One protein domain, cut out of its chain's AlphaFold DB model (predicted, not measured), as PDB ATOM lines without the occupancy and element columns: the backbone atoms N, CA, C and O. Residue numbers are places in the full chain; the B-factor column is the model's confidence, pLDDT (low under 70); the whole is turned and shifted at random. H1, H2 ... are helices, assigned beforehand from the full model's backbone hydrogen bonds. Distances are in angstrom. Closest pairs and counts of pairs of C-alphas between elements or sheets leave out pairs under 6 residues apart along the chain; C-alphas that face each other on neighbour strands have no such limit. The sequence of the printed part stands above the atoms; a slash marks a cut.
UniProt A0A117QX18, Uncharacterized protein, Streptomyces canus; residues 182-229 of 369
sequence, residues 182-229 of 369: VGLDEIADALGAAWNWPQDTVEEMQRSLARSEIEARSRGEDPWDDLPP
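What this domain is: This is residues 182 to 229 of the 369 residues of an uncharacterized protein of Streptomyces canus (UniProt A0A117QX18). This is an uneven helical hairpin: a long helix, H2, with the shorter H1 folded back beside its first half, and an unnamed tail, residues 220 to 229, that turns back from the far end of H2 on the side where H1 lies. H2 makes the longest axis. The printed part has 48 residues, with two named helices in the order H1, H2 and no named strand; the class is all helix. It is only just compact, close to loose, with a radius of gyration of the C-alphas of 11.3 A, and elongated, spanning 34 by 21 by 14 A.

Where its parts are: Find C-alpha 199 at (182.707, 236.974, 360.786); from there H2, residues 199 to 219, runs 30.4 A to C-alpha 219 at (173.340, 208.726, 366.874). Then go back to C-alpha 184 at (183.336, 221.081, 358.799), where H1, residues 184 to 195, begins; it measures 16.8 A from first to last C-alpha.

How they stand to each other: Look first at Gln 206 in H2 and Asp 185 in H1: their C-alphas, 4.9 A apart, are the closest of the two helices. H1 and H2 touch, with 15 pairs of C-alphas within 8 A. They run opposite ways at a shallow tilt of 29 degrees and form a helical hairpin. Their centres are 12.6 A apart. In the backbones of H1 and H2, every O i to N i+4 pair is within hydrogen-bond range.

The domain as a whole: The two C-alphas farthest apart are those of Asn 196 and Gly 220, at 34.4 A. You will find the C-alphas of Val 182 and Pro 229, the first and last printed, 13.7 A apart. The printed part has no cut, and the link from H1 to H2, of 3 residues, is tight. The mean pLDDT of the printed part is 90.9, and no printed residue is under 70.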
ATOM      1  N   VAL A 182     189.761 217.450 356.535       86.44
ATOM      2  CA  VAL A 182     189.075 218.730 356.315       86.44
ATOM      3  C   VAL A 182     187.937 218.845 357.316       86.44
ATOM      4  O   VAL A 182     186.969 218.093 357.244       86.44
ATOM      5  N   GLY A 183     188.054 219.785 358.250       88.19
ATOM      6  CA  GLY A 183     187.008 220.046 359.234       88.19
ATOM      7  C   GLY A 183     185.751 220.665 358.611       88.19
ATOM      8  O   GLY A 183     185.814 221.369 357.601       88.19
ATOM      9  N   LEU A 184     184.583 220.424 359.218       88.25
ATOM     10  CA  LEU A 184     183.336 221.081 358.799       88.25
ATOM     11  C   LEU A 184     183.373 222.598 359.049       88.25
ATOM     12  O   LEU A 184     182.760 223.368 358.315       88.25
ATOM     13  N   ASP A 185     184.119 223.040 360.055       90.94
ATOM     14  CA  ASP A 185     184.405 224.448 360.322       90.94
ATOM     15  C   ASP A 185     185.177 225.119 359.177       90.94
ATOM     16  O   ASP A 185     184.850 226.245 358.800       90.94
ATOM     17  N   GLU A 186     186.107 224.398 358.547       90.81
ATOM     18  CA  GLU A 186     186.840 224.882 357.373       90.81
ATOM     19  C   GLU A 186     185.928 225.080 356.153       90.81
ATOM     20  O   GLU A 186     186.170 225.958 355.322       90.81
ATOM     21  N   ILE A 187     184.844 224.299 356.047       89.69
ATOM     22  CA  ILE A 187     183.811 224.521 355.026       89.69
ATOM     23  C   ILE A 187     183.146 225.875 355.259       89.69
ATOM     24  O   ILE A 187     183.012 226.660 354.320       89.69
ATOM     25  N   ALA A 188     182.753 226.173 356.500       91.69
ATOM     26  CA  ALA A 188     182.156 227.459 356.839       91.69
ATOM     27  C   ALA A 188     183.121 228.623 356.572       91.69
ATOM     28  O   ALA A 188     182.688 229.630 356.016       91.69
ATOM     29  N   ASP A 189     184.415 228.473 356.873       91.44
ATOM     30  CA  ASP A 189     185.430 229.488 356.562       91.44
ATOM     31  C   ASP A 189     185.575 229.718 355.057       91.44
ATOM     32  O   ASP A 189     185.586 230.862 354.598       91.44
ATOM     33  N   ALA A 190     185.637 228.650 354.258       88.88
ATOM     34  CA  ALA A 190     185.760 228.770 352.808       88.88
ATOM     35  C   ALA A 190     184.513 229.403 352.175       88.88
ATOM     36  O   ALA A 190     184.638 230.232 351.270       88.88
ATOM     37  N   LEU A 191     183.313 229.051 352.656       87.62
ATOM     38  CA  LEU A 191     182.057 229.692 352.255       87.62
ATOM     39  C   LEU A 191     182.031 231.162 352.711       87.62
ATOM     40  O   LEU A 191     181.731 232.054 351.923       87.62
ATOM     41  N   GLY A 192     182.423 231.456 353.945       89.44
ATOM     42  CA  GLY A 192     182.496 232.816 354.469       89.44
ATOM     43  C   GLY A 192     183.431 233.709 353.657       89.44
ATOM     44  O   GLY A 192     183.026 234.774 353.187       89.44
ATOM     45  N   ALA A 193     184.654 233.234 353.420       86.88
ATOM     46  CA  ALA A 193     185.659 233.909 352.606       86.88
ATOM     47  C   ALA A 193     185.194 234.075 351.162       86.88
ATOM     48  O   ALA A 193     185.421 235.118 350.548       86.88
ATOM     49  N   ALA A 194     184.518 233.063 350.616       81.75
ATOM     50  CA  ALA A 194     183.990 233.176 349.284       81.75
ATOM     51  C   ALA A 194     182.901 234.247 349.223       81.75
ATOM     52  O   ALA A 194     183.056 235.231 348.512       81.75
ATOM     53  N   TRP A 195     181.819 234.129 349.977       82.88
ATOM     54  CA  TRP A 195     180.701 235.068 349.880       82.88
ATOM     55  C   TRP A 195     180.913 236.397 350.618       82.88
ATOM     56  O   TRP A 195     180.006 237.228 350.618       82.88
ATOM     57  N   ASN A 196     182.104 236.632 351.177       86.62
ATOM     58  CA  ASN A 196     182.434 237.810 351.976       86.62
ATOM     59  C   ASN A 196     181.413 238.028 353.107       86.62
ATOM     60  O   ASN A 196     180.897 239.131 353.307       86.62
ATOM     61  N   TRP A 197     181.062 236.942 353.799       90.50
ATOM     62  CA  TRP A 197     180.139 236.998 354.925       90.50
ATOM     63  C   TRP A 197     180.792 237.665 356.142       90.50
ATOM     64  O   TRP A 197     182.002 237.532 356.340       90.50
ATOM     65  N   PRO A 198     180.012 238.370 356.983       95.44
ATOM     66  CA  PRO A 198     180.499 238.858 358.268       95.44
ATOM     67  C   PRO A 198     181.039 237.710 359.128       95.44
ATOM     68  O   PRO A 198     180.471 236.617 359.124       95.44
ATOM     69  N   GLN A 199     182.090 237.977 359.909       94.94
ATOM     70  CA  GLN A 199     182.707 236.974 360.786       94.94
ATOM     71  C   GLN A 199     181.678 236.324 361.726       94.94
ATOM     72  O   GLN A 199     181.653 235.103 361.841       94.94
ATOM     73  N   ASP A 200     180.755 237.105 362.293       97.12
ATOM     74  CA  ASP A 200     179.692 236.594 363.168       97.12
ATOM     75  C   ASP A 200     178.804 235.537 362.478       97.12
ATOM     76  O   ASP A 200     178.373 234.572 363.112       97.12
ATOM     77  N   THR A 201     178.547 235.693 361.172       96.00
ATOM     78  CA  THR A 201     177.778 234.733 360.361       96.00
ATOM     79  C   THR A 201     178.564 233.444 360.135       96.00
ATOM     80  O   THR A 201     177.997 232.354 360.219       96.00
ATOM     81  N   VAL A 202     179.871 233.556 359.883       95.31
ATOM     82  CA  VAL A 202     180.761 232.395 359.736       95.31
ATOM     83  C   VAL A 202     180.842 231.620 361.051       95.31
ATOM     84  O   VAL A 202     180.618 230.412 361.062       95.31
ATOM     85  N   GLU A 203     181.040 232.313 362.173       96.69
ATOM     86  CA  GLU A 203     181.075 231.710 363.510       96.69
ATOM     87  C   GLU A 203     179.738 231.054 363.891       96.69
ATOM     88  O   GLU A 203     179.704 230.025 364.568       96.69
ATOM     89  N   GLU A 204     178.606 231.634 363.479       96.56
ATOM     90  CA  GLU A 204     177.291 231.012 363.653       96.56
ATOM     91  C   GLU A 204     177.158 229.718 362.847       96.56
ATOM     92  O   GLU A 204     176.712 228.704 363.392       96.56
ATOM     93  N   MET A 205     177.603 229.722 361.590       95.06
ATOM     94  CA  MET A 205     177.611 228.529 360.752       95.06
ATOM     95  C   MET A 205     178.525 227.439 361.326       95.06
ATOM     96  O   MET A 205     178.095 226.294 361.435       95.06
ATOM     97  N   GLN A 206     179.733 227.787 361.776       95.69
ATOM     98  CA  GLN A 206     180.654 226.858 362.443       95.69
ATOM     99  C   GLN A 206     180.022 226.233 363.689       95.69
ATOM    100  O   GLN A 206     180.043 225.014 363.853       95.69
ATOM    101  N   ARG A 207     179.385 227.044 364.546       96.00
ATOM    102  CA  ARG A 207     178.653 226.545 365.725       96.00
ATOM    103  C   ARG A 207     177.507 225.611 365.338       96.00
ATOM    104  O   ARG A 207     177.258 224.637 366.049       96.00
ATOM    105  N   SER A 208     176.802 225.907 364.246       93.81
ATOM    106  CA  SER A 208     175.729 225.057 363.728       93.81
ATOM    107  C   SER A 208     176.266 223.718 363.216       93.81
ATOM    108  O   SER A 208     175.732 222.674 363.584       93.81
ATOM    109  N   LEU A 209     177.342 223.735 362.424       92.88
ATOM    110  CA  LEU A 209     177.982 222.529 361.895       92.88
ATOM    111  C   LEU A 209     178.558 221.661 363.017       92.88
ATOM    112  O   LEU A 209     178.258 220.474 363.065       92.88
ATOM    113  N   ALA A 210     179.272 222.253 363.978       93.00
ATOM    114  CA  ALA A 210     179.806 221.534 365.135       93.00
ATOM    115  C   ALA A 210     178.697 220.878 365.978       93.00
ATOM    116  O   ALA A 210     178.855 219.761 366.472       93.00
ATOM    117  N   ARG A 211     177.543 221.546 366.136       94.19
ATOM    118  CA  ARG A 211     176.378 220.952 366.808       94.19
ATOM    119  C   ARG A 211     175.836 219.760 366.023       94.19
ATOM    120  O   ARG A 211     175.656 218.698 366.613       94.19
ATOM    121  N   SER A 212     175.616 219.933 364.720       91.56
ATOM    122  CA  SER A 212     175.143 218.866 363.830       91.56
ATOM    123  C   SER A 212     176.079 217.658 363.855       91.56
ATOM    124  O   SER A 212     175.632 216.518 363.919       91.56
ATOM    125  N   GLU A 213     177.388 217.904 363.888       92.62
ATOM    126  CA  GLU A 213     178.421 216.874 363.940       92.62
ATOM    127  C   GLU A 213     178.377 216.061 365.241       92.62
ATOM    128  O   GLU A 213     178.435 214.829 365.212       92.62
ATOM    129  N   ILE A 214     178.240 216.734 366.389       93.94
ATOM    130  CA  ILE A 214     178.073 216.076 367.694       93.94
ATOM    131  C   ILE A 214     176.782 215.250 367.713       93.94
ATOM    132  O   ILE A 214     176.787 214.111 368.183       93.94
ATOM    133  N   GLU A 215     175.684 215.807 367.201       94.12
ATOM    134  CA  GLU A 215     174.388 215.136 367.149       94.12
ATOM    135  C   GLU A 215     174.429 213.884 366.263       94.12
ATOM    136  O   GLU A 215     174.040 212.813 366.736       94.12
ATOM    137  N   ALA A 216     174.963 213.977 365.043       93.50
ATOM    138  CA  ALA A 216     175.143 212.838 364.140       93.50
ATOM    139  C   ALA A 216     175.991 211.737 364.797       93.50
ATOM    140  O   ALA A 216     175.546 210.594 364.933       93.50
ATOM    141  N   ARG A 217     177.158 212.093 365.353       93.38
ATOM    142  CA  ARG A 217     178.023 211.129 366.052       93.38
ATOM    143  C   ARG A 217     177.347 210.485 367.257       93.38
ATOM    144  O   ARG A 217     177.548 209.298 367.501       93.38
ATOM    145  N   SER A 218     176.526 211.229 368.000       95.81
ATOM    146  CA  SER A 218     175.780 210.681 369.142       95.81
ATOM    147  C   SER A 218     174.740 209.632 368.731       95.81
ATOM    148  O   SER A 218     174.432 208.739 369.519       95.81
ATOM    149  N   ARG A 219     174.240 209.712 367.490       96.31
ATOM    150  CA  ARG A 219     173.340 208.726 366.874       96.31
ATOM    151  C   ARG A 219     174.084 207.588 366.164       96.31
ATOM    152  O   ARG A 219     173.447 206.630 365.739       96.31
ATOM    153  N   GLY A 220     175.415 207.654 366.076       95.31
ATOM    154  CA  GLY A 220     176.224 206.720 365.288       95.31
ATOM    155  C   GLY A 220     176.122 206.949 363.775       95.31
ATOM    156  O   GLY A 220     176.438 206.046 363.008       95.31
ATOM    157  N   GLU A 221     175.663 208.132 363.366       94.50
ATOM    158  CA  GLU A 221     175.565 208.575 361.976       94.50
ATOM    159  C   GLU A 221     176.852 209.290 361.546       94.50
ATOM    160  O   GLU A 221     177.616 209.801 362.375       94.50
ATOM    161  N   ASP A 222     177.086 209.335 360.237       89.25
ATOM    162  CA  ASP A 222     178.206 210.061 359.661       89.25
ATOM    163  C   ASP A 222     177.814 211.535 359.469       89.25
ATOM    164  O   ASP A 222     176.837 211.827 358.779       89.25
ATOM    165  N   PRO A 223     178.549 212.498 360.050       88.88
ATOM    166  CA  PRO A 223     178.202 213.915 359.943       88.88
ATOM    167  C   PRO A 223     178.270 214.469 358.510       88.88
ATOM    168  O   PRO A 223     177.824 215.589 358.269       88.88
ATOM    169  N   TRP A 224     178.824 213.708 357.563       87.38
ATOM    170  CA  TRP A 224     178.866 214.058 356.145       87.38
ATOM    171  C   TRP A 224     177.672 213.537 355.338       87.38
ATOM    172  O   TRP A 224     177.562 213.911 354.173       87.38
ATOM    173  N   ASP A 225     176.792 212.709 355.911       86.00
ATOM    174  CA  ASP A 225     175.658 212.116 355.181       86.00
ATOM    175  C   ASP A 225     174.673 213.178 354.654       86.00
ATOM    176  O   ASP A 225     174.071 212.998 353.594       86.00
ATOM    177  N   ASP A 226     174.556 214.311 355.352       81.94
ATOM    178  CA  ASP A 226     173.708 215.445 354.956       81.94
ATOM    179  C   ASP A 226     174.399 216.414 353.974       81.94
ATOM    180  O   ASP A 226     173.778 217.358 353.473       81.94
ATOM    181  N   LEU A 227     175.689 216.210 353.694       81.88
ATOM    182  CA  LEU A 227     176.470 217.045 352.785       81.88
ATOM    183  C   LEU A 227     176.568 216.412 351.390       81.88
ATOM    184  O   LEU A 227     176.429 215.198 351.230       81.88
ATOM    185  N   PRO A 228     176.828 217.217 350.341       80.50
ATOM    186  CA  PRO A 228     177.140 216.672 349.030       80.50
ATOM    187  C   PRO A 228     178.283 215.647 349.123       80.50
ATOM    188  O   PRO A 228     179.253 215.897 349.845       80.50
ATOM    189  N   PRO A 229     178.210 214.521 348.386       83.62
ATOM    190  CA  PRO A 229     179.232 213.486 348.444       83.62
ATOM    191  C   PRO A 229     180.629 214.058 348.207       83.62
ATOM    192  O   PRO A 229     180.886 214.712 347.193       83.62
TER     193      PRO A 229